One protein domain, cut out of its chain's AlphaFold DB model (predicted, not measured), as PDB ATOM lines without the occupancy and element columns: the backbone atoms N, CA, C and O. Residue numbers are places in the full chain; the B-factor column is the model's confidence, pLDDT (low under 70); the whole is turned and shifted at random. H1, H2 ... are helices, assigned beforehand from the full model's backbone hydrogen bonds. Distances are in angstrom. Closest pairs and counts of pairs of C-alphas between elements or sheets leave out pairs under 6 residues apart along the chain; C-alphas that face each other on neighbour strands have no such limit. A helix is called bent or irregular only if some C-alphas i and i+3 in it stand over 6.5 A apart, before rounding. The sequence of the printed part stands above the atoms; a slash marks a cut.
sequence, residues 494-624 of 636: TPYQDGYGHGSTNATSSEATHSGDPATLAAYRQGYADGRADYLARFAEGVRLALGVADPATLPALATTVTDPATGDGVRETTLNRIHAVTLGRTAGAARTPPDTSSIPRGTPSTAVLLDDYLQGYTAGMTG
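What this domain is: This is residues 494 to 624 of the 636 residues of an uncharacterized protein of Cellulomonas biazotea (UniProt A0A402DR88). Two long helices, H2 and H4, overlap near their ends and together make the length of a rod, H2 toward one end and H4 toward the other. H1 packs side by side with H2, H5 packs along H4 at the other end, and the short H3 folds back on H4 near the overlap. The printed part has 131 residues with five named helices, in the order H1, H2, H3, H4, H5, and no named strand; its class is all helix. The whole is loose, with a radius of gyration of the C-alphas of 19.9 A, and spans 66 by 29 by 18 A.

How they stand to each other: The longest helix, H2, residues 518 to 547, touches H1, residues 494 to 504, at a shallow tilt of 26 degrees, the same way; their closest C-alphas, of Gly 499 and Tyr 528, are 4.1 A apart. With residues 535 to 547 alone, H2 touches residues 566 to 575 of H4, residues 565 to 590, at a steep tilt of 42 degrees, the same way; the closest C-alphas, of Gly 542 and Thr 567, are 4.2 A apart. H4 is the hub, touching three helices. H3, residues 552 to 561, forms a helical hairpin with H4 at a shallow tilt of 18 degrees, opposite ways, touching its residues 568 to 579 alone; the closest C-alphas, of Ala 559 and Val 571, are 5.8 A apart. H2, H3 and H4 form an up and down bundle, each helix running against the one before, although H2 and H3 are close but not clearly touching. H5, residues 607 to 623, touches H4 at a tilt of 37 degrees, only just steep, the same way; the closest C-alphas, of Gly 585 and Tyr 618, are 4.0 A apart. H1 and H5 are apart. In H1, H2, H4 and H5 every O i to N i+4 pair is within hydrogen-bond range; in H3 it is 4 of 6.

Where its parts are: H2 is 43.0 A long from first to last C-alpha, beginning at (116.328, 76.348, 145.148). H4 measures 37.0 A, H5 24.5 A, H3 15.5 A and H1 15.1 A. H1 begins with C-alpha 494 at (122.445, 89.130, 147.023), and H5 ends with C-alpha 623 at (106.943, 117.550, 95.485). H3 is irregular: C-alphas 553 and 556 are 7.0 A apart.

The domain as a whole: The two C-alphas farthest apart, of Asp 517 and Thr 623, are 66.7 A apart. The printed part has no cut. The links H1 to H2, residues 505 to 517, and H4 to H5, residues 591 to 606, are long; the links H2 to H3 and H3 to H4 are tight. The mean pLDDT of the printed part is 91.4, and residues 603 and 605 are under 70.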
ATOM      1  N   THR A 494     121.505  89.019 148.154       96.69
ATOM      2  CA  THR A 494     122.445  89.130 147.023       96.69
ATOM      3  C   THR A 494     121.923  88.464 145.742       96.69
ATOM      4  O   THR A 494     121.941  89.126 144.710       96.69
ATOM      5  N   PRO A 495     121.344  87.241 145.766       96.88
ATOM      6  CA  PRO A 495     120.818  86.614 144.551       96.88
ATOM      7  C   PRO A 495     119.719  87.431 143.870       96.88
ATOM      8  O   PRO A 495     119.703  87.526 142.646       96.88
ATOM      9  N   TYR A 496     118.814  88.049 144.641       97.00
ATOM     10  CA  TYR A 496     117.809  88.949 144.072       97.00
ATOM     11  C   TYR A 496     118.461  90.178 143.435       97.00
ATOM     12  O   TYR A 496     118.077  90.561 142.335       97.00
ATOM     13  N   GLN A 497     119.433  90.801 144.111       96.69
ATOM     14  CA  GLN A 497     120.117  91.995 143.604       96.69
ATOM     15  C   GLN A 497     120.888  91.705 142.311       96.69
ATOM     16  O   GLN A 497     120.798  92.495 141.373       96.69
ATOM     17  N   ASP A 498     121.553  90.552 142.227       95.75
ATOM     18  CA  ASP A 498     122.233  90.080 141.016       95.75
ATOM     19  C   ASP A 498     121.230  89.867 139.875       95.75
ATOM     20  O   ASP A 498     121.408  90.377 138.767       95.75
ATOM     21  N   GLY A 499     120.117  89.180 140.165       96.75
ATOM     22  CA  GLY A 499     119.021  88.995 139.217       96.75
ATOM     23  C   GLY A 499     118.472  90.327 138.716       96.75
ATOM     24  O   GLY A 499     118.374  90.537 137.508       96.75
ATOM     25  N   TYR A 500     118.173  91.255 139.624       96.12
ATOM     26  CA  TYR A 500     117.666  92.588 139.297       96.12
ATOM     27  C   TYR A 500     118.661  93.398 138.462       96.12
ATOM     28  O   TYR A 500     118.262  94.025 137.480       96.12
ATOM     29  N   GLY A 501     119.956  93.347 138.778       95.12
ATOM     30  CA  GLY A 501     121.014  93.968 137.976       95.12
ATOM     31  C   GLY A 501     121.062  93.427 136.543       95.12
ATOM     32  O   GLY A 501     121.099  94.201 135.584       95.12
ATOM     33  N   HIS A 502     120.974  92.107 136.370       95.62
ATOM     34  CA  HIS A 502     120.925  91.489 135.041       95.62
ATOM     35  C   HIS A 502     119.633  91.822 134.285       95.62
ATOM     36  O   HIS A 502     119.677  92.140 133.097       95.62
ATOM     37  N   GLY A 503     118.482  91.795 134.959       95.00
ATOM     38  CA  GLY A 503     117.197  92.134 134.352       95.00
ATOM     39  C   GLY A 503     117.121  93.599 133.914       95.00
ATOM     40  O   GLY A 503     116.706  93.885 132.794       95.00
ATOM     41  N   SER A 504     117.570  94.524 134.769       93.94
ATOM     42  CA  SER A 504     117.519  95.977 134.526       93.94
ATOM     43  C   SER A 504     118.463  96.459 133.425       93.94
ATOM     44  O   SER A 504     118.253  97.527 132.856       93.94
ATOM     45  N   THR A 505     119.470  95.657 133.080       91.25
ATOM     46  CA  THR A 505     120.383  95.896 131.952       91.25
ATOM     47  C   THR A 505     120.035  95.064 130.717       91.25
ATOM     48  O   THR A 505     120.763  95.109 129.727       91.25
ATOM     49  N   ASN A 506     118.933  94.301 130.761       93.00
ATOM     50  CA  ASN A 506     118.528  93.351 129.721       93.00
ATOM     51  C   ASN A 506     119.646  92.353 129.342       93.00
ATOM     52  O   ASN A 506     119.764  91.923 128.194       93.00
ATOM     53  N   ALA A 507     120.484  91.981 130.314       92.69
ATOM     54  CA  ALA A 507     121.563  91.021 130.135       92.69
ATOM     55  C   ALA A 507     121.030  89.577 130.060       92.69
ATOM     56  O   ALA A 507     119.936  89.245 130.540       92.69
ATOM     57  N   THR A 508     121.827  88.681 129.469       93.12
ATOM     58  CA  THR A 508     121.537  87.243 129.489       93.12
ATOM     59  C   THR A 508     121.510  86.736 130.932       93.12
ATOM     60  O   THR A 508     122.385  87.064 131.728       93.12
ATOM     61  N   SER A 509     120.497  85.936 131.268       90.00
ATOM     62  CA  SER A 509     120.334  85.382 132.612       90.00
ATOM     63  C   SER A 509     121.534  84.521 133.032       90.00
ATOM     64  O   SER A 509     121.979  83.660 132.275       90.00
ATOM     65  N   SER A 510     122.009  84.707 134.264       92.25
ATOM     66  CA  SER A 510     123.042  83.900 134.913       92.25
ATOM     67  C   SER A 510     122.465  82.849 135.871       92.25
ATOM     68  O   SER A 510     123.118  82.481 136.838       92.25
ATOM     69  N   GLU A 511     121.256  82.324 135.642       91.50
ATOM     70  CA  GLU A 511     120.626  81.335 136.547       91.50
ATOM     71  C   GLU A 511     121.544  80.164 136.952       91.50
ATOM     72  O   GLU A 511     121.466  79.679 138.081       91.50
ATOM     73  N   ALA A 512     122.448  79.741 136.061       89.81
ATOM     74  CA  ALA A 512     123.418  78.676 136.314       89.81
ATOM     75  C   ALA A 512     124.378  78.967 137.487       89.81
ATOM     76  O   ALA A 512     124.849  78.031 138.126       89.81
ATOM     77  N   THR A 513     124.652  80.236 137.817       88.44
ATOM     78  CA  THR A 513     125.490  80.602 138.975       88.44
ATOM     79  C   THR A 513     124.741  80.506 140.305       88.44
ATOM     80  O   THR A 513     125.372  80.515 141.359       88.44
ATOM     81  N   HIS A 514     123.409  80.363 140.275       91.12
ATOM     82  CA  HIS A 514     122.539  80.323 141.458       91.12
ATOM     83  C   HIS A 514     121.788  78.990 141.619       91.12
ATOM     84  O   HIS A 514     120.985  78.843 142.536       91.12
ATOM     85  N   SER A 515     122.044  77.995 140.763       88.06
ATOM     86  CA  SER A 515     121.280  76.740 140.714       88.06
ATOM     87  C   SER A 515     121.584  75.741 141.841       88.06
ATOM     88  O   SER A 515     120.930  74.704 141.916       88.06
ATOM     89  N   GLY A 516     122.576  76.017 142.697       84.56
ATOM     90  CA  GLY A 516     122.979  75.137 143.803       84.56
ATOM     91  C   GLY A 516     122.003  75.099 144.987       84.56
ATOM     92  O   GLY A 516     122.045  74.156 145.771       84.56
ATOM     93  N   ASP A 517     121.111  76.088 145.105       93.12
ATOM     94  CA  ASP A 517     120.075  76.164 146.139       93.12
ATOM     95  C   ASP A 517     118.748  76.674 145.533       93.12
ATOM     96  O   ASP A 517     118.723  77.769 144.960       93.12
ATOM     97  N   PRO A 518     117.629  75.929 145.663       93.31
ATOM     98  CA  PRO A 518     116.328  76.348 145.148       93.31
ATOM     99  C   PRO A 518     115.847  77.715 145.656       93.31
ATOM    100  O   PRO A 518     115.196  78.437 144.899       93.31
ATOM    101  N   ALA A 519     116.149  78.086 146.907       90.88
ATOM    102  CA  ALA A 519     115.728  79.373 147.464       90.88
ATOM    103  C   ALA A 519     116.521  80.536 146.847       90.88
ATOM    104  O   ALA A 519     115.935  81.535 146.423       90.88
ATOM    105  N   THR A 520     117.837  80.365 146.716       94.88
ATOM    106  CA  THR A 520     118.738  81.285 146.005       94.88
ATOM    107  C   THR A 520     118.319  81.465 144.539       94.88
ATOM    108  O   THR A 520     118.197  82.598 144.071       94.88
ATOM    109  N   LEU A 521     118.023  80.374 143.821       94.81
ATOM    110  CA  LEU A 521     117.566  80.430 142.428       94.81
ATOM    111  C   LEU A 521     116.214  81.146 142.285       94.81
ATOM    112  O   LEU A 521     116.020  81.920 141.347       94.81
ATOM    113  N   ALA A 522     115.275  80.910 143.205       93.44
ATOM    114  CA  ALA A 522     113.976  81.577 143.200       93.44
ATOM    115  C   ALA A 522     114.107  83.092 143.433       93.44
ATOM    116  O   ALA A 522     113.493  83.871 142.702       93.44
ATOM    117  N   ALA A 523     114.942  83.508 144.391       93.50
ATOM    118  CA  ALA A 523     115.230  84.919 144.646       93.50
ATOM    119  C   ALA A 523     115.879  85.598 143.427       93.50
ATOM    120  O   ALA A 523     115.446  86.681 143.037       93.50
ATOM    121  N   TYR A 524     116.841  84.931 142.777       97.12
ATOM    122  CA  TYR A 524     117.457  85.412 141.538       97.12
ATOM    123  C   TYR A 524     116.439  85.578 140.404       97.12
ATOM    124  O   TYR A 524     116.369  86.639 139.786       97.12
ATOM    125  N   ARG A 525     115.612  84.557 140.137       96.06
ATOM    126  CA  ARG A 525     114.589  84.610 139.078       96.06
ATOM    127  C   ARG A 525     113.590  85.734 139.301       96.06
ATOM    128  O   ARG A 525     113.208  86.405 138.346       96.06
ATOM    129  N   GLN A 526     113.182  85.933 140.552       94.75
ATOM    130  CA  GLN A 526     112.284  87.019 140.903       94.75
ATOM    131  C   GLN A 526     112.949  88.382 140.677       94.75
ATOM    132  O   GLN A 526     112.379  89.208 139.969       94.75
ATOM    133  N   GLY A 527     114.187  88.569 141.148       95.94
ATOM    134  CA  GLY A 527     114.965  89.777 140.864       95.94
ATOM    135  C   GLY A 527     115.120  90.037 139.364       95.94
ATOM    136  O   GLY A 527     114.888  91.152 138.910       95.94
ATOM    137  N   TYR A 528     115.427  89.008 138.570       96.50
ATOM    138  CA  TYR A 528     115.555  89.111 137.112       96.50
ATOM    139  C   TYR A 528     114.257  89.540 136.427       96.50
ATOM    140  O   TYR A 528     114.279  90.408 135.554       96.50
ATOM    141  N   ALA A 529     113.122  88.970 136.834       94.50
ATOM    142  CA  ALA A 529     111.816  89.370 136.322       94.50
ATOM    143  C   ALA A 529     111.490  90.832 136.670       94.50
ATOM    144  O   ALA A 529     111.081  91.586 135.785       94.50
ATOM    145  N   ASP A 530     111.729  91.245 137.917       93.88
ATOM    146  CA  ASP A 530     111.467  92.610 138.390       93.88
ATOM    147  C   ASP A 530     112.394  93.631 137.706       93.88
ATOM    148  O   ASP A 530     111.940  94.673 137.229       93.88
ATOM    149  N   GLY A 531     113.681  93.304 137.561       95.62
ATOM    150  CA  GLY A 531     114.642  94.117 136.817       95.62
ATOM    151  C   GLY A 531     114.259  94.249 135.343       95.62
ATOM    152  O   GLY A 531     114.327  95.338 134.778       95.62
ATOM    153  N   ARG A 532     113.789  93.166 134.714       95.31
ATOM    154  CA  ARG A 532     113.335  93.194 133.317       95.31
ATOM    155  C   ARG A 532     112.073  94.035 133.139       95.31
ATOM    156  O   ARG A 532     111.946  94.730 132.132       95.31
ATOM    157  N   ALA A 533     111.148  93.988 134.094       91.38
ATOM    158  CA  ALA A 533     109.971  94.850 134.083       91.38
ATOM    159  C   ALA A 533     110.362  96.337 134.170       91.38
ATOM    160  O   ALA A 533     109.823  97.149 133.420       91.38
ATOM    161  N   ASP A 534     111.337  96.682 135.019       92.88
ATOM    162  CA  ASP A 534     111.887  98.041 135.125       92.88
ATOM    163  C   ASP A 534     112.585  98.486 133.827       92.88
ATOM    164  O   ASP A 534     112.293  99.565 133.310       92.88
ATOM    165  N   TYR A 535     113.413  97.623 133.221       95.31
ATOM    166  CA  TYR A 535     113.999  97.883 131.899       95.31
ATOM    167  C   TYR A 535     112.917  98.198 130.857       95.31
ATOM    168  O   TYR A 535     113.004  99.209 130.163       95.31
ATOM    169  N   LEU A 536     111.866  97.373 130.767       93.19
ATOM    170  CA  LEU A 536     110.779  97.566 129.801       93.19
ATOM    171  C   LEU A 536     109.992  98.857 130.055       93.19
ATOM    172  O   LEU A 536     109.575  99.509 129.097       93.19
ATOM    173  N   ALA A 537     109.803  99.251 131.315       91.31
ATOM    174  CA  ALA A 537     109.147 100.508 131.661       91.31
ATOM    175  C   ALA A 537     109.977 101.726 131.216       91.31
ATOM    176  O   ALA A 537     109.436 102.645 130.600       91.31
ATOM    177  N   ARG A 538     111.294 101.715 131.462       94.00
ATOM    178  CA  ARG A 538     112.215 102.779 131.017       94.00
ATOM    179  C   ARG A 538     112.363 102.815 129.500       94.00
ATOM    180  O   ARG A 538     112.333 103.883 128.896       94.00
ATOM    181  N   PHE A 539     112.428 101.649 128.870       94.38
ATOM    182  CA  PHE A 539     112.390 101.518 127.420       94.38
ATOM    183  C   PHE A 539     111.110 102.140 126.840       94.38
ATOM    184  O   PHE A 539     111.181 102.953 125.920       94.38
ATOM    185  N   ALA A 540     109.939 101.829 127.410       90.94
ATOM    186  CA  ALA A 540     108.662 102.402 126.984       90.94
ATOM    187  C   ALA A 540     108.595 103.926 127.190       90.94
ATOM    188  O   ALA A 540     108.025 104.633 126.358       90.94
ATOM    189  N   GLU A 541     109.209 104.449 128.252       92.31
ATOM    190  CA  GLU A 541     109.375 105.892 128.439       92.31
ATOM    191  C   GLU A 541     110.247 106.504 127.335       92.31
ATOM    192  O   GLU A 541     109.880 107.528 126.759       92.31
ATOM    193  N   GLY A 542     111.341 105.840 126.953       94.00
ATOM    194  CA  GLY A 542     112.159 106.230 125.803       94.00
ATOM    195  C   GLY A 542     111.361 106.280 124.497       94.00
ATOM    196  O   GLY A 542     111.435 107.260 123.753       94.00
ATOM    197  N   VAL A 543     110.518 105.271 124.254       92.19
ATOM    198  CA  VAL A 543     109.579 105.260 123.119       92.19
ATOM    199  C   VAL A 543     108.640 106.466 123.186       92.19
ATOM    200  O   VAL A 543     108.489 107.188 122.202       92.19
ATOM    201  N   ARG A 544     108.037 106.739 124.347       92.00
ATOM    202  CA  ARG A 544     107.114 107.868 124.537       92.00
ATOM    203  C   ARG A 544     107.790 109.217 124.279       92.00
ATOM    204  O   ARG A 544     107.198 110.066 123.614       92.00
ATOM    205  N   LEU A 545     109.014 109.411 124.773       92.69
ATOM    206  CA  LEU A 545     109.800 110.625 124.542       92.69
ATOM    207  C   LEU A 545     110.064 110.836 123.049       92.69
ATOM    208  O   LEU A 545     109.821 111.926 122.538       92.69
ATOM    209  N   ALA A 546     110.486 109.790 122.336       93.00
ATOM    210  CA  ALA A 546     110.724 109.860 120.898       93.00
ATOM    211  C   ALA A 546     109.435 110.085 120.086       93.00
ATOM    212  O   ALA A 546     109.456 110.804 119.090       93.00
ATOM    213  N   LEU A 547     108.294 109.528 120.501       91.06
ATOM    214  CA  LEU A 547     107.000 109.794 119.855       91.06
ATOM    215  C   LEU A 547     106.496 111.225 120.097       91.06
ATOM    216  O   LEU A 547     105.788 111.766 119.254       91.06
ATOM    217  N   GLY A 548     106.863 111.845 121.222       90.00
ATOM    218  CA  GLY A 548     106.481 113.221 121.557       90.00
ATOM    219  C   GLY A 548     107.224 114.305 120.768       90.00
ATOM    220  O   GLY A 548     106.844 115.473 120.829       90.00
ATOM    221  N   VAL A 549     108.279 113.949 120.032       92.56
ATOM    222  CA  VAL A 549     109.023 114.890 119.188       92.56
ATOM    223  C   VAL A 549     108.253 115.148 117.896       92.56
ATOM    224  O   VAL A 549     108.000 114.225 117.127       92.56
ATOM    225  N   ALA A 550     107.906 116.405 117.625       90.50
ATOM    226  CA  ALA A 550     107.119 116.749 116.442       90.50
ATOM    227  C   ALA A 550     107.883 116.507 115.127       90.50
ATOM    228  O   ALA A 550     107.323 115.931 114.202       90.50
ATOM    229  N   ASP A 551     109.158 116.906 115.058       90.25
ATOM    230  CA  ASP A 551     109.982 116.797 113.848       90.25
ATOM    231  C   ASP A 551     110.967 115.613 113.933       90.25
ATOM    232  O   ASP A 551     111.919 115.674 114.729       90.25
ATOM    233  N   PRO A 552     110.809 114.565 113.094       89.56
ATOM    234  CA  PRO A 552     111.721 113.424 113.046       89.56
ATOM    235  C   PRO A 552     113.198 113.789 112.854       89.56
ATOM    236  O   PRO A 552     114.066 113.053 113.321       89.56
ATOM    237  N   ALA A 553     113.513 114.918 112.208       88.00
ATOM    238  CA  ALA A 553     114.895 115.346 111.982       88.00
ATOM    239  C   ALA A 553     115.638 115.703 113.282       88.00
ATOM    240  O   ALA A 553     116.869 115.679 113.320       88.00
ATOM    241  N   THR A 554     114.907 115.997 114.361       92.19
ATOM    242  CA  THR A 554     115.476 116.353 115.671       92.19
ATOM    243  C   THR A 554     115.703 115.145 116.592       92.19
ATOM    244  O   THR A 554     116.405 115.253 117.600       92.19
ATOM    245  N   LEU A 555     115.184 113.967 116.229       91.00
ATOM    246  CA  LEU A 555     115.306 112.731 117.013       91.00
ATOM    247  C   LEU A 555     116.751 112.248 117.244       91.00
ATOM    248  O   LEU A 555     117.044 111.824 118.365       91.00
ATOM    249  N   PRO A 556     117.689 112.336 116.273       90.75
ATOM    250  CA  PRO A 556     119.080 111.948 116.513       90.75
ATOM    251  C   PRO A 556     119.737 112.754 117.638       90.75
ATOM    252  O   PRO A 556     120.511 112.199 118.412       90.75
ATOM    253  N   ALA A 557     119.393 114.041 117.775       89.62
ATOM    254  CA  ALA A 557     119.892 114.873 118.866       89.62
ATOM    255  C   ALA A 557     119.333 114.399 120.217       89.62
ATOM    256  O   ALA A 557     120.105 114.208 121.156       89.62
ATOM    257  N   LEU A 558     118.026 114.110 120.299       89.31
ATOM    258  CA  LEU A 558     117.407 113.555 121.509       89.31
ATOM    259  C   LEU A 558     118.105 112.258 121.954       89.31
ATOM    260  O   LEU A 558     118.444 112.124 123.131       89.31
ATOM    261  N   ALA A 559     118.410 111.355 121.018       88.00
ATOM    262  CA  ALA A 559     119.081 110.083 121.301       88.00
ATOM    263  C   ALA A 559     120.469 110.239 121.957       88.00
ATOM    264  O   ALA A 559     120.899 109.341 122.678       88.00
ATOM    265  N   THR A 560     121.155 111.368 121.744       88.31
ATOM    266  CA  THR A 560     122.464 111.662 122.367       88.31
ATOM    267  C   THR A 560     122.365 112.274 123.764       88.31
ATOM    268  O   THR A 560     123.351 112.290 124.497       88.31
ATOM    269  N   THR A 561     121.188 112.774 124.148       90.44
ATOM    270  CA  THR A 561     120.969 113.463 125.434       90.44
ATOM    271  C   THR A 561     120.427 112.553 126.536       90.44
ATOM    272  O   THR A 561     120.464 112.921 127.709       90.44
ATOM    273  N   VAL A 562     119.942 111.358 126.186       93.25
ATOM    274  CA  VAL A 562     119.396 110.386 127.141       93.25
ATOM    275  C   VAL A 562     120.522 109.532 127.719       93.25
ATOM    276  O   VAL A 562     121.167 108.767 127.008       93.25
ATOM    277  N   THR A 563     120.752 109.670 129.025       91.81
ATOM    278  CA  THR A 563     121.857 109.020 129.748       91.81
ATOM    279  C   THR A 563     121.502 107.653 130.336       91.81
ATOM    280  O   THR A 563     122.403 106.850 130.561       91.81
ATOM    281  N   ASP A 564     120.218 107.364 130.574       93.25
ATOM    282  CA  ASP A 564     119.761 106.037 131.004       93.25
ATOM    283  C   ASP A 564     119.802 105.061 129.809       93.25
ATOM    284  O   ASP A 564     119.153 105.337 128.795       93.25
ATOM    285  N   PRO A 565     120.543 103.937 129.886       92.50
ATOM    286  CA  PRO A 565     120.726 103.033 128.751       92.50
ATOM    287  C   PRO A 565     119.415 102.495 128.166       92.50
ATOM    288  O   PRO A 565     119.239 102.560 126.951       92.50
ATOM    289  N   ALA A 566     118.482 102.054 129.020       92.88
ATOM    290  CA  ALA A 566     117.205 101.463 128.611       92.88
ATOM    291  C   ALA A 566     116.280 102.490 127.940       92.88
ATOM    292  O   ALA A 566     115.705 102.234 126.881       92.88
ATOM    293  N   THR A 567     116.185 103.689 128.518       93.50
ATOM    294  CA  THR A 567     115.474 104.821 127.907       93.50
ATOM    295  C   THR A 567     116.123 105.196 126.573       93.50
ATOM    296  O   THR A 567     115.435 105.437 125.582       93.50
ATOM    297  N   GLY A 568     117.457 105.199 126.521       94.44
ATOM    298  CA  GLY A 568     118.225 105.454 125.307       94.44
ATOM    299  C   GLY A 568     117.954 104.424 124.209       94.44
ATOM    300  O   GLY A 568     117.811 104.811 123.052       94.44
ATOM    301  N   ASP A 569     117.835 103.139 124.553       93.44
ATOM    302  CA  ASP A 569     117.473 102.071 123.614       93.44
ATOM    303  C   ASP A 569     116.078 102.298 123.026       93.44
ATOM    304  O   ASP A 569     115.922 102.273 121.803       93.44
ATOM    305  N   GLY A 570     115.092 102.638 123.864       93.44
ATOM    306  CA  GLY A 570     113.736 102.966 123.410       93.44
ATOM    307  C   GLY A 570     113.688 104.177 122.472       93.44
ATOM    308  O   GLY A 570     113.006 104.147 121.440       93.44
ATOM    309  N   VAL A 571     114.457 105.229 122.782       93.88
ATOM    310  CA  VAL A 571     114.594 106.405 121.907       93.88
ATOM    311  C   VAL A 571     115.264 106.033 120.587       93.88
ATOM    312  O   VAL A 571     114.766 106.425 119.532       93.88
ATOM    313  N   ARG A 572     116.372 105.282 120.612       94.06
ATOM    314  CA  ARG A 572     117.112 104.877 119.406       94.06
ATOM    315  C   ARG A 572     116.262 104.009 118.486       94.06
ATOM    316  O   ARG A 572     116.186 104.302 117.295       94.06
ATOM    317  N   GLU A 573     115.590 102.995 119.025       93.56
ATOM    318  CA  GLU A 573     114.721 102.114 118.240       93.56
ATOM    319  C   GLU A 573     113.573 102.900 117.595       93.56
ATOM    320  O   GLU A 573     113.342 102.811 116.388       93.56
ATOM    321  N   THR A 574     112.902 103.753 118.372       93.06
ATOM    322  CA  THR A 574     111.814 104.590 117.848       93.06
ATOM    323  C   THR A 574     112.322 105.582 116.804       93.06
ATOM    324  O   THR A 574     111.667 105.787 115.786       93.06
ATOM    325  N   THR A 575     113.510 106.153 117.006       93.38
ATOM    326  CA  THR A 575     114.160 107.053 116.042       93.38
ATOM    327  C   THR A 575     114.412 106.355 114.711       93.38
ATOM    328  O   THR A 575     114.053 106.895 113.665       93.38
ATOM    329  N   LEU A 576     114.970 105.140 114.734       91.75
ATOM    330  CA  LEU A 576     115.199 104.347 113.525       91.75
ATOM    331  C   LEU A 576     113.886 104.051 112.795       91.75
ATOM    332  O   LEU A 576     113.806 104.255 111.585       91.75
ATOM    333  N   ASN A 577     112.843 103.654 113.528       92.19
ATOM    334  CA  ASN A 577     111.531 103.358 112.953       92.19
ATOM    335  C   ASN A 577     110.890 104.593 112.300       92.19
ATOM    336  O   ASN A 577     110.380 104.502 111.182       92.19
ATOM    337  N   ARG A 578     110.961 105.759 112.955       93.62
ATOM    338  CA  ARG A 578     110.432 107.026 112.421       93.62
ATOM    339  C   ARG A 578     111.203 107.494 111.183       93.62
ATOM    340  O   ARG A 578     110.596 107.798 110.161       93.62
ATOM    341  N   ILE A 579     112.540 107.462 111.214       91.88
ATOM    342  CA  ILE A 579     113.383 107.802 110.050       91.88
ATOM    343  C   ILE A 579     113.120 106.845 108.879       91.88
ATOM    344  O   ILE A 579     113.049 107.275 107.721       91.88
ATOM    345  N   HIS A 580     112.954 105.552 109.162       92.25
ATOM    346  CA  HIS A 580     112.627 104.557 108.149       92.25
ATOM    347  C   HIS A 580     111.259 104.833 107.510       92.25
ATOM    348  O   HIS A 580     111.168 104.843 106.283       92.25
ATOM    349  N   ALA A 581     110.233 105.154 108.307       92.94
ATOM    350  CA  ALA A 581     108.907 105.521 107.811       92.94
ATOM    351  C   ALA A 581     108.954 106.744 106.874       92.94
ATOM    352  O   ALA A 581     108.442 106.671 105.755       92.94
ATOM    353  N   VAL A 582     109.655 107.820 107.265       94.19
ATOM    354  CA  VAL A 582     109.873 109.001 106.403       94.19
ATOM    355  C   VAL A 582     110.569 108.615 105.092       94.19
ATOM    356  O   VAL A 582     110.184 109.077 104.016       94.19
ATOM    357  N   THR A 583     111.598 107.766 105.164       93.38
ATOM    358  CA  THR A 583     112.393 107.343 103.996       93.38
ATOM    359  C   THR A 583     111.575 106.491 103.028       93.38
ATOM    360  O   THR A 583     111.623 106.720 101.815       93.38
ATOM    361  N   LEU A 584     110.792 105.543 103.551       92.75
ATOM    362  CA  LEU A 584     109.864 104.732 102.766       92.75
ATOM    363  C   LEU A 584     108.824 105.609 102.071       92.75
ATOM    364  O   LEU A 584     108.665 105.512 100.854       92.75
ATOM    365  N   GLY A 585     108.189 106.513 102.822       93.81
ATOM    366  CA  GLY A 585     107.220 107.462 102.284       93.81
ATOM    367  C   GLY A 585     107.820 108.271 101.143       93.81
ATOM    368  O   GLY A 585     107.290 108.265 100.034       93.81
ATOM    369  N   ARG A 586     108.982 108.894 101.372       94.19
ATOM    370  CA  ARG A 586     109.688 109.697 100.363       94.19
ATOM    371  C   ARG A 586     110.009 108.908  99.098       94.19
ATOM    372  O   ARG A 586     109.826 109.436  98.005       94.19
ATOM    373  N   THR A 587     110.453 107.662  99.241       93.00
ATOM    374  CA  THR A 587     110.765 106.781  98.105       93.00
ATOM    375  C   THR A 587     109.510 106.468  97.288       93.00
ATOM    376  O   THR A 587     109.519 106.633  96.069       93.00
ATOM    377  N   ALA A 588     108.410 106.096  97.950       91.94
ATOM    378  CA  ALA A 588     107.132 105.824  97.293       91.94
ATOM    379  C   ALA A 588     106.551 107.074  96.603       91.94
ATOM    380  O   ALA A 588     106.075 106.997  95.469       91.94
ATOM    381  N   GLY A 589     106.648 108.242  97.246       93.44
ATOM    382  CA  GLY A 589     106.212 109.517  96.675       93.44
ATOM    383  C   GLY A 589     107.022 109.920  95.442       93.44
ATOM    384  O   GLY A 589     106.449 110.293  94.422       93.44
ATOM    385  N   ALA A 590     108.350 109.771  95.488       91.88
ATOM    386  CA  ALA A 590     109.217 110.030  94.336       91.88
ATOM    387  C   ALA A 590     108.914 109.088  93.154       91.88
ATOM    388  O   ALA A 590     108.946 109.508  91.998       91.88
ATOM    389  N   ALA A 591     108.559 107.830  93.441       91.19
ATOM    390  CA  ALA A 591     108.135 106.845  92.448       91.19
ATOM    391  C   ALA A 591     106.688 107.039  91.947       91.19
ATOM    392  O   ALA A 591     106.278 106.367  91.001       91.19
ATOM    393  N   ARG A 592     105.910 107.945  92.562       91.06
ATOM    394  CA  ARG A 592     104.479 108.189  92.288       91.06
ATOM    395  C   ARG A 592     103.601 106.936  92.388       91.06
ATOM    396  O   ARG A 592     102.573 106.834  91.718       91.06
ATOM    397  N   THR A 593     104.000 105.974  93.211       91.69
ATOM    398  CA  THR A 593     103.202 104.775  93.494       91.69
ATOM    399  C   THR A 593     102.148 105.086  94.554       91.69
ATOM    400  O   THR A 593     102.441 105.881  95.442       91.69
ATOM    401  N   PRO A 594     100.960 104.455  94.539       90.19
ATOM    402  CA  PRO A 594      99.989 104.610  95.622       90.19
ATOM    403  C   PRO A 594     100.627 104.370  97.007       90.19
ATOM    404  O   PRO A 594     101.474 103.482  97.120       90.19
ATOM    405  N   PRO A 595     100.240 105.121  98.059       87.19
ATOM    406  CA  PRO A 595     100.778 104.925  99.402       87.19
ATOM    407  C   PRO A 595     100.571 103.487  99.904       87.19
ATOM    408  O   PRO A 595      99.432 103.057 100.090       87.19
ATOM    409  N   ASP A 596     101.662 102.763 100.168       87.44
ATOM    410  CA  ASP A 596     101.634 101.450 100.812       87.44
ATOM    411  C   ASP A 596     102.043 101.570 102.289       87.44
ATOM    412  O   ASP A 596     103.180 101.895 102.618       87.44
ATOM    413  N   THR A 597     101.095 101.319 103.190       84.00
ATOM    414  CA  THR A 597     101.299 101.386 104.649       84.00
ATOM    415  C   THR A 597     101.468  99.996 105.263       84.00
ATOM    416  O   THR A 597     101.463  99.855 106.485       84.00
ATOM    417  N   SER A 598     101.597  98.954 104.432       87.44
ATOM    418  CA  SER A 598     101.721  97.561 104.883       87.44
ATOM    419  C   SER A 598     102.984  97.312 105.715       87.44
ATOM    420  O   SER A 598     102.973  96.450 106.591       87.44
ATOM    421  N   SER A 599     104.034  98.112 105.508       83.00
ATOM    422  CA  SER A 599     105.279  98.095 106.281       83.00
ATOM    423  C   SER A 599     105.218  98.849 107.616       83.00
ATOM    424  O   SER A 599     106.159  98.747 108.404       83.00
ATOM    425  N   ILE A 600     104.144  99.600 107.897       87.31
ATOM    426  CA  ILE A 600     103.972 100.306 109.173       87.31
ATOM    427  C   ILE A 600     103.358  99.336 110.199       87.31
ATOM    428  O   ILE A 600     102.249  98.837 109.972       87.31
ATOM    429  N   PRO A 601     104.032  99.065 111.337       78.25
ATOM    430  CA  PRO A 601     103.506  98.187 112.379       78.25
ATOM    431  C   PRO A 601     102.125  98.647 112.855       78.25
ATOM    432  O   PRO A 601     101.931  99.824 113.157       78.25
ATOM    433  N   ARG A 602     101.164  97.718 112.929       79.12
ATOM    434  CA  ARG A 602      99.799  97.985 113.410       79.12
ATOM    435  C   ARG A 602      99.638  97.549 114.862       79.12
ATOM    436  O   ARG A 602     100.189  96.534 115.274       79.12
ATOM    437  N   GLY A 603      98.817  98.281 115.615       69.50
ATOM    438  CA  GLY A 603      98.437  97.916 116.987       69.50
ATOM    439  C   GLY A 603      99.466  98.292 118.056       69.50
ATOM    440  O   GLY A 603      99.288  97.948 119.219       69.50
ATOM    441  N   THR A 604     100.519  99.021 117.686       75.00
ATOM    442  CA  THR A 604     101.474  99.607 118.632       75.00
ATOM    443  C   THR A 604     101.100 101.063 118.933       75.00
ATOM    444  O   THR A 604     100.545 101.743 118.061       75.00
ATOM    445  N   PRO A 605     101.461 101.605 120.113       69.75
ATOM    446  CA  PRO A 605     101.294 103.030 120.418       69.75
ATOM    447  C   PRO A 605     101.946 103.980 119.395       69.75
ATOM    448  O   PRO A 605     101.540 105.132 119.278       69.75
ATOM    449  N   SER A 606     102.927 103.501 118.622       83.50
ATOM    450  CA  SER A 606     103.634 104.257 117.583       83.50
ATOM    451  C   SER A 606     102.922 104.313 116.222       83.50
ATOM    452  O   SER A 606     103.321 105.115 115.381       83.50
ATOM    453  N   THR A 607     101.868 103.515 115.994       86.69
ATOM    454  CA  THR A 607     101.246 103.327 114.660       86.69
ATOM    455  C   THR A 607     100.841 104.653 113.999       86.69
ATOM    456  O   THR A 607     101.137 104.878 112.829       86.69
ATOM    457  N   ALA A 608     100.174 105.544 114.740       87.44
ATOM    458  CA  ALA A 608      99.669 106.804 114.193       87.44
ATOM    459  C   ALA A 608     100.798 107.777 113.816       87.44
ATOM    460  O   ALA A 608     100.746 108.394 112.758       87.44
ATOM    461  N   VAL A 609     101.833 107.870 114.656       89.94
ATOM    462  CA  VAL A 609     102.993 108.747 114.422       89.94
ATOM    463  C   VAL A 609     103.815 108.246 113.236       89.94
ATOM    464  O   VAL A 609     104.179 109.031 112.372       89.94
ATOM    465  N   LEU A 610     104.046 106.933 113.143       91.19
ATOM    466  CA  LEU A 610     104.768 106.341 112.012       91.19
ATOM    467  C   LEU A 610     104.016 106.519 110.688       91.19
ATOM    468  O   LEU A 610     104.642 106.726 109.650       91.19
ATOM    469  N   LEU A 611     102.683 106.452 110.714       91.62
ATOM    470  CA  LEU A 611     101.861 106.724 109.539       91.62
ATOM    471  C   LEU A 611     101.949 108.195 109.117       91.62
ATOM    472  O   LEU A 611     102.071 108.472 107.926       91.62
ATOM    473  N   ASP A 612     101.905 109.122 110.070       90.88
ATOM    474  CA  ASP A 612     102.047 110.550 109.784       90.88
ATOM    475  C   ASP A 612     103.430 110.864 109.193       90.88
ATOM    476  O   ASP A 612     103.520 111.423 108.102       90.88
ATOM    477  N   ASP A 613     104.502 110.380 109.826       93.75
ATOM    478  CA  ASP A 613     105.877 110.497 109.326       93.75
ATOM    479  C   ASP A 613     106.020 109.936 107.896       93.75
ATOM    480  O   ASP A 613     106.649 110.550 107.026       93.75
ATOM    481  N   TYR A 614     105.405 108.779 107.622       94.94
ATOM    482  CA  TYR A 614     105.368 108.180 106.288       94.94
ATOM    483  C   TYR A 614     104.647 109.081 105.275       94.94
ATOM    484  O   TYR A 614     105.170 109.330 104.188       94.94
ATOM    485  N   LEU A 615     103.464 109.606 105.608       93.31
ATOM    486  CA  LEU A 615     102.676 110.461 104.709       93.31
ATOM    487  C   LEU A 615     103.341 111.822 104.461       93.31
ATOM    488  O   LEU A 615     103.306 112.334 103.335       93.31
ATOM    489  N   GLN A 616     103.998 112.386 105.475       92.12
ATOM    490  CA  GLN A 616     104.837 113.574 105.333       92.12
ATOM    491  C   GLN A 616     106.003 113.301 104.375       92.12
ATOM    492  O   GLN A 616     106.215 114.055 103.419       92.12
ATOM    493  N   GLY A 617     106.711 112.180 104.565       92.56
ATOM    494  CA  GLY A 617     107.757 111.719 103.653       92.56
ATOM    495  C   GLY A 617     107.248 111.565 102.218       92.56
ATOM    496  O   GLY A 617     107.862 112.089 101.290       92.56
ATOM    497  N   TYR A 618     106.096 110.916 102.037       93.25
ATOM    498  CA  TYR A 618     105.442 110.709 100.741       93.25
ATOM    499  C   TYR A 618     105.121 112.017 100.025       93.25
ATOM    500  O   TYR A 618     105.467 112.195  98.855       93.25
ATOM    501  N   THR A 619     104.533 112.973 100.739       92.50
ATOM    502  CA  THR A 619     104.217 114.301 100.199       92.50
ATOM    503  C   THR A 619     105.485 115.050  99.779       92.50
ATOM    504  O   THR A 619     105.530 115.659  98.705       92.50
ATOM    505  N   ALA A 620     106.553 114.958 100.575       91.06
ATOM    506  CA  ALA A 620     107.851 115.530 100.224       91.06
ATOM    507  C   ALA A 620     108.474 114.850  98.988       91.06
ATOM    508  O   ALA A 620     109.048 115.525  98.140       91.06
ATOM    509  N   GLY A 621     108.326 113.529  98.841       92.06
ATOM    510  CA  GLY A 621     108.779 112.787  97.658       92.06
ATOM    511  C   GLY A 621     108.033 113.175  96.376       92.06
ATOM    512  O   GLY A 621     108.657 113.326  95.333       92.06
ATOM    513  N   MET A 622     106.718 113.400  96.463       90.12
ATOM    514  CA  MET A 622     105.878 113.841  95.336       90.12
ATOM    515  C   MET A 622     106.213 115.259  94.850       90.12
ATOM    516  O   MET A 622     106.048 115.561  93.667       90.12
ATOM    517  N   THR A 623     106.634 116.136  95.767       88.12
ATOM    518  CA  THR A 623     106.943 117.550  95.485       88.12
ATOM    519  C   THR A 623     108.420 117.804  95.190       88.12
ATOM    520  O   THR A 623     108.746 118.811  94.560       88.12
ATOM    521  N   GLY A 624     109.313 116.896  95.594       81.19
ATOM    522  CA  GLY A 624     110.720 116.931  95.217       81.19
ATOM    523  C   GLY A 624     110.858 116.883  93.698       81.19
ATOM    524  O   GLY A 624     110.437 115.916  93.064       81.19
TER     525      GLY A 624